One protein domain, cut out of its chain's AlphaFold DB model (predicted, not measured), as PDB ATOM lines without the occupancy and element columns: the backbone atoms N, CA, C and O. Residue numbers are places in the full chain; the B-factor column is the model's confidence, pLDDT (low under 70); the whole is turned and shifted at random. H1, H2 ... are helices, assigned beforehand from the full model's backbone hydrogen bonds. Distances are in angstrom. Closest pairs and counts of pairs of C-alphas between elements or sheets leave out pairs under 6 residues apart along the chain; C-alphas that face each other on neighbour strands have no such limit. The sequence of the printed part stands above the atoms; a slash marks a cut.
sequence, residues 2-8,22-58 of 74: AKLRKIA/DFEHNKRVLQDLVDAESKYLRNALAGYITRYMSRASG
ATOM      1  N   ALA A   2     -40.689  19.038   5.632       57.84
ATOM      2  CA  ALA A   2     -41.730  19.452   6.589       57.84
ATOM      3  C   ALA A   2     -43.153  18.971   6.232       57.84
ATOM      4  O   ALA A   2     -43.955  18.734   7.125       57.84
ATOM      5  N   LYS A   3     -43.453  18.774   4.939       76.12
ATOM      6  CA  LYS A   3     -44.787  18.345   4.483       76.12
ATOM      7  C   LYS A   3     -45.161  16.937   4.965       76.12
ATOM      8  O   LYS A   3     -46.283  16.734   5.394       76.12
ATOM      9  N   LEU A   4     -44.213  15.994   4.958       78.44
ATOM     10  CA  LEU A   4     -44.483  14.603   5.344       78.44
ATOM     11  C   LEU A   4     -44.885  14.479   6.820       78.44
ATOM     12  O   LEU A   4     -45.821  13.760   7.135       78.44
ATOM     13  N   ARG A   5     -44.176  15.187   7.710       79.50
ATOM     14  CA  ARG A   5     -44.455  15.143   9.153       79.50
ATOM     15  C   ARG A   5     -45.830  15.723   9.463       79.50
ATOM     16  O   ARG A   5     -46.592  15.081  10.161       79.50
ATOM     17  N   LYS A   6     -46.170  16.855   8.835       83.44
ATOM     18  CA  LYS A   6     -47.508  17.453   8.940       83.44
ATOM     19  C   LYS A   6     -48.609  16.506   8.462       83.44
ATOM     20  O   LYS A   6     -49.609  16.357   9.139       83.44
ATOM     21  N   ILE A   7     -48.398  15.819   7.336       84.88
ATOM     22  CA  ILE A   7     -49.357  14.821   6.836       84.88
ATOM     23  C   ILE A   7     -49.488  13.648   7.817       84.88
ATOM     24  O   ILE A   7     -50.594  13.189   8.069       84.88
ATOM     25  N   ALA A   8     -48.378  13.161   8.377       83.38
ATOM     26  CA  ALA A   8     -48.411  12.087   9.367       83.38
ATOM     27  C   ALA A   8     -49.170  12.501  10.637       83.38
ATOM     28  O   ALA A   8     -49.981  11.726  11.130       83.38
ATOM     29  N   ASP A  22     -47.016  -1.462  15.445       87.25
ATOM     30  CA  ASP A  22     -46.677  -2.404  14.379       87.25
ATOM     31  C   ASP A  22     -46.540  -1.696  13.019       87.25
ATOM     32  O   ASP A  22     -47.479  -1.121  12.459       87.25
ATOM     33  N   PHE A  23     -45.338  -1.776  12.444       87.00
ATOM     34  CA  PHE A  23     -45.027  -1.159  11.156       87.00
ATOM     35  C   PHE A  23     -45.800  -1.774   9.978       87.00
ATOM     36  O   PHE A  23     -46.211  -1.045   9.068       87.00
ATOM     37  N   GLU A  24     -45.984  -3.097   9.944       88.81
ATOM     38  CA  GLU A  24     -46.706  -3.760   8.856       88.81
ATOM     39  C   GLU A  24     -48.190  -3.404   8.886       88.81
ATOM     40  O   GLU A  24     -48.766  -3.112   7.832       88.81
ATOM     41  N   HIS A  25     -48.786  -3.373  10.078       89.56
ATOM     42  CA  HIS A  25     -50.159  -2.929  10.283       89.56
ATOM     43  C   HIS A  25     -50.335  -1.487   9.802       89.56
ATOM     44  O   HIS A  25     -51.139  -1.228   8.903       89.56
ATOM     45  N   ASN A  26     -49.501  -0.567  10.297       87.94
ATOM     46  CA  ASN A  26     -49.543   0.848   9.929       87.94
ATOM     47  C   ASN A  26     -49.381   1.064   8.420       87.94
ATOM     48  O   ASN A  26     -50.044   1.914   7.830       87.94
ATOM     49  N   LYS A  27     -48.525   0.281   7.762       87.88
ATOM     50  CA  LYS A  27     -48.324   0.350   6.310       87.88
ATOM     51  C   LYS A  27     -49.552  -0.109   5.522       87.88
ATOM     52  O   LYS A  27     -49.835   0.496   4.488       87.88
ATOM     53  N   ARG A  28     -50.251  -1.162   5.968       88.62
ATOM     54  CA  ARG A  28     -51.506  -1.623   5.344       88.62
ATOM     55  C   ARG A  28     -52.602  -0.579   5.518       88.62
ATOM     56  O   ARG A  28     -53.196  -0.163   4.534       88.62
ATOM     57  N   VAL A  29     -52.763  -0.057   6.732       88.25
ATOM     58  CA  VAL A  29     -53.723   1.017   7.019       88.25
ATOM     59  C   VAL A  29     -53.436   2.258   6.170       88.25
ATOM     60  O   VAL A  29     -54.344   2.806   5.558       88.25
ATOM     61  N   LEU A  30     -52.170   2.668   6.038       87.00
ATOM     62  CA  LEU A  30     -51.786   3.775   5.157       87.00
ATOM     63  C   LEU A  30     -52.030   3.492   3.675       87.00
ATOM     64  O   LEU A  30     -52.247   4.436   2.930       87.00
ATOM     65  N   GLN A  31     -51.949   2.237   3.235       86.06
ATOM     66  CA  GLN A  31     -52.238   1.865   1.852       86.06
ATOM     67  C   GLN A  31     -53.730   1.985   1.526       86.06
ATOM     68  O   GLN A  31     -54.057   2.341   0.400       86.06
ATOM     69  N   ASP A  32     -54.597   1.719   2.501       83.56
ATOM     70  CA  ASP A  32     -56.047   1.821   2.331       83.56
ATOM     71  C   ASP A  32     -56.557   3.256   2.549       83.56
ATOM     72  O   ASP A  32     -57.517   3.680   1.912       83.56
ATOM     73  N   LEU A  33     -55.927   4.015   3.455       80.50
ATOM     74  CA  LEU A  33     -56.341   5.378   3.814       80.50
ATOM     75  C   LEU A  33     -55.728   6.467   2.931       80.50
ATOM     76  O   LEU A  33     -56.323   7.530   2.766       80.50
ATOM     77  N   VAL A  34     -54.511   6.251   2.430       75.25
ATOM     78  CA  VAL A  34     -53.770   7.245   1.655       75.25
ATOM     79  C   VAL A  34     -53.378   6.619   0.334       75.25
ATOM     80  O   VAL A  34     -52.582   5.678   0.294       75.25
ATOM     81  N   ASP A  35     -53.848   7.214  -0.759       74.06
ATOM     82  CA  ASP A  35     -53.396   6.865  -2.104       74.06
ATOM     83  C   ASP A  35     -51.995   7.458  -2.336       74.06
ATOM     84  O   ASP A  35     -51.766   8.427  -3.058       74.06
ATOM     85  N   ALA A  36     -51.033   6.957  -1.559       66.38
ATOM     86  CA  ALA A  36     -49.675   7.452  -1.540       66.38
ATOM     87  C   ALA A  36     -49.025   7.096  -2.878       66.38
ATOM     88  O   ALA A  36     -48.578   5.958  -3.064       66.38
ATOM     89  N   GLU A  37     -48.932   8.095  -3.760       67.81
ATOM     90  CA  GLU A  37     -48.354   8.014  -5.110       67.81
ATOM     91  C   GLU A  37     -46.947   7.395  -5.122       67.81
ATOM     92  O   GLU A  37     -46.524   6.796  -6.108       67.81
ATOM     93  N   SER A  38     -46.204   7.506  -4.013       79.81
ATOM     94  CA  SER A  38     -44.854   6.962  -3.893       79.81
ATOM     95  C   SER A  38     -44.699   5.970  -2.741       79.81
ATOM     96  O   SER A  38     -44.959   6.274  -1.573       79.81
ATOM     97  N   LYS A  39     -44.120   4.804  -3.062       84.00
ATOM     98  CA  LYS A  39     -43.679   3.776  -2.100       84.00
ATOM     99  C   LYS A  39     -42.762   4.348  -1.013       84.00
ATOM    100  O   LYS A  39     -42.845   3.927   0.139       84.00
ATOM    101  N   TYR A  40     -41.904   5.310  -1.360       84.94
ATOM    102  CA  TYR A  40     -41.004   5.951  -0.398       84.94
ATOM    103  C   TYR A  40     -41.774   6.785   0.633       84.94
ATOM    104  O   TYR A  40     -41.502   6.681   1.827       84.94
ATOM    105  N   LEU A  41     -42.778   7.552   0.189       83.25
ATOM    106  CA  LEU A  41     -43.618   8.362   1.076       83.25
ATOM    107  C   LEU A  41     -44.404   7.484   2.051       83.25
ATOM    108  O   LEU A  41     -44.409   7.768   3.245       83.25
ATOM    109  N   ARG A  42     -44.992   6.381   1.569       85.94
ATOM    110  CA  ARG A  42     -45.734   5.435   2.417       85.94
ATOM    111  C   ARG A  42     -44.851   4.822   3.501       85.94
ATOM    112  O   ARG A  42     -45.232   4.802   4.665       85.94
ATOM    113  N   ASN A  43     -43.650   4.378   3.131       88.38
ATOM    114  CA  ASN A  43     -42.694   3.815   4.085       88.38
ATOM    115  C   ASN A  43     -42.226   4.861   5.108       88.38
ATOM    116  O   ASN A  43     -42.084   4.547   6.288       88.38
ATOM    117  N   ALA A  44     -42.007   6.104   4.672       86.94
ATOM    118  CA  ALA A  44     -41.604   7.190   5.556       86.94
ATOM    119  C   ALA A  44     -42.725   7.597   6.531       86.94
ATOM    120  O   ALA A  44     -42.444   7.836   7.704       86.94
ATOM    121  N   LEU A  45     -43.985   7.624   6.075       86.12
ATOM    122  CA  LEU A  45     -45.162   7.842   6.924       86.12
ATOM    123  C   LEU A  45     -45.316   6.716   7.949       86.12
ATOM    124  O   LEU A  45     -45.384   6.996   9.141       86.12
ATOM    125  N   ALA A  46     -45.284   5.456   7.505       89.06
ATOM    126  CA  ALA A  46     -45.394   4.295   8.387       89.06
ATOM    127  C   ALA A  46     -44.303   4.306   9.468       89.06
ATOM    128  O   ALA A  46     -44.586   4.080  10.642       89.06
ATOM    129  N   GLY A  47     -43.062   4.644   9.097       88.75
ATOM    130  CA  GLY A  47     -41.953   4.754  10.044       88.75
ATOM    131  C   GLY A  47     -42.118   5.902  11.043       88.75
ATOM    132  O   GLY A  47     -41.810   5.734  12.222       88.75
ATOM    133  N   TYR A  48     -42.622   7.060  10.602       88.31
ATOM    134  CA  TYR A  48     -42.892   8.186  11.498       88.31
ATOM    135  C   TYR A  48     -44.005   7.852  12.495       88.31
ATOM    136  O   TYR A  48     -43.814   8.049  13.691       88.31
ATOM    137  N   ILE A  49     -45.117   7.289  12.016       86.12
ATOM    138  CA  ILE A  49     -46.268   6.889  12.836       86.12
ATOM    139  C   ILE A  49     -45.866   5.832  13.865       86.12
ATOM    140  O   ILE A  49     -46.128   6.002  15.047       86.12
ATOM    141  N   THR A  50     -45.139   4.796  13.445       89.31
ATOM    142  CA  THR A  50     -44.659   3.739  14.352       89.31
ATOM    143  C   THR A  50     -43.757   4.313  15.446       89.31
ATOM    144  O   THR A  50     -43.882   3.976  16.621       89.31
ATOM    145  N   ARG A  51     -42.864   5.244  15.084       86.25
ATOM    146  CA  ARG A  51     -41.987   5.926  16.045       86.25
ATOM    147  C   ARG A  51     -42.755   6.865  16.972       86.25
ATOM    148  O   ARG A  51     -42.330   7.054  18.106       86.25
ATOM    149  N   TYR A  52     -43.827   7.478  16.486       84.94
ATOM    150  CA  TYR A  52     -44.714   8.307  17.290       84.94
ATOM    151  C   TYR A  52     -45.469   7.447  18.308       84.94
ATOM    152  O   TYR A  52     -45.361   7.706  19.502       84.94
ATOM    153  N   MET A  53     -46.097   6.354  17.864       83.19
ATOM    154  CA  MET A  53     -46.819   5.419  18.732       83.19
ATOM    155  C   MET A  53     -45.913   4.764  19.773       83.19
ATOM    156  O   MET A  53     -46.253   4.763  20.945       83.19
ATOM    157  N   SER A  54     -44.716   4.311  19.388       81.62
ATOM    158  CA  SER A  54     -43.727   3.749  20.323       81.62
ATOM    159  C   SER A  54     -43.243   4.746  21.386       81.62
ATOM    160  O   SER A  54     -42.772   4.332  22.442       81.62
ATOM    161  N   ARG A  55     -43.305   6.055  21.108       78.31
ATOM    162  CA  ARG A  55     -42.983   7.102  22.089       78.31
ATOM    163  C   ARG A  55     -44.182   7.432  22.968       78.31
ATOM    164  O   ARG A  55     -43.988   7.655  24.156       78.31
ATOM    165  N   ALA A  56     -45.382   7.425  22.394       68.94
ATOM    166  CA  ALA A  56     -46.634   7.618  23.115       68.94
ATOM    167  C   ALA A  56     -46.917   6.466  24.094       68.94
ATOM    168  O   ALA A  56     -47.359   6.698  25.208       68.94
ATOM    169  N   SER A  57     -46.561   5.220  23.771       58.44
ATOM    170  CA  SER A  57     -46.700   4.100  24.713       58.44
ATOM    171  C   SER A  57     -45.716   4.135  25.897       58.44
ATOM    172  O   SER A  57     -45.859   3.345  26.825       58.44
ATOM    173  N   GLY A  58     -44.751   5.066  25.909       51.78
ATOM    174  CA  GLY A  58     -43.906   5.370  27.073       51.78
ATOM    175  C   GLY A  58     -44.273   6.664  27.814       51.78
ATOM    176  O   GLY A  58     -43.653   6.961  28.833       51.78
TER     177      GLY A  58
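AT A GLANCE: This is residues 2 to 8 and 22 to 58 of the 74 residues of the protein "SSU ribosomal protein S17e" of Conexivisphaera calida (UniProt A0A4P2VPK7). One long helix, H3, runs through the middle and makes the longest axis, and two shorter helices, H2 and H1, pack steeply across it on different sides, both on the stretch from residue 41 to residue 50. H2 and H1 stay apart from each other, with H3 between them, and after H2 the chain folds back through residues 34 to 38 into H3. The printed part has 44 residues with three named helices, in the order H1, H2, H3 along the chain, and no named strand; the class is all helix. The whole is compact, with a radius of gyration of the C-alphas of 10.2 A, and the C-alphas span 33 by 24 by 15 A along their three main axes.

IN THESE COORDINATES: The longest helix is H3, residues 39 to 56, with 25.7 A from first to last C-alpha; it begins at C-alpha 39, at (-43.679, 3.776, -2.100), and ends at C-alpha 56, at (-46.634, 7.618, 23.115). H2 holds residues 23 to 33 and measures 15.0 A from first to last C-alpha. H1 holds residues 2 to 8 and measures 10.3 A from first to last C-alpha, beginning at C-alpha 2, at (-41.730, 19.452, 6.589).

HOW THE PARTS SIT: H3 touches both other helices. H2 touches H3 with 13 pairs of C-alphas within 8 A, and on H3 residues 42 to 50 alone take part. The closest C-alphas of the two are those of Lys 27 and Ala 46, 5.3 A apart. Their lines stand at a steep tilt of 59 degrees, and they run opposite ways. H1 touches H3 with 8 pairs of C-alphas within 8 A, and on H3 residues 41 to 49 alone take part. The closest C-alphas of these two are those of Ala 8 and Leu 45, 5.9 A apart. Their lines stand at a tilt of 68 degrees, only just steep and near to about perpendicular, and they run the same way. H1 and H2 are apart. In H1, H2 and H3, every pair of O i and N i+4 is within hydrogen-bond range.

THE WHOLE: The two C-alphas farthest apart are those of Glu 37 and Gly 58, 32.6 A. Residues 9 to 21 are cut out and not printed, and C-alpha 8 and C-alpha 22 are 15.4 A apart across the cut; the link from H1 to H2 runs across it. The link from H2 to H3, with 5 residues between them, is tight. The mean pLDDT of the printed part is 81.5, and confidence is low, under 70, at residue 2, residues 36 to 37 and residues 56 to 58.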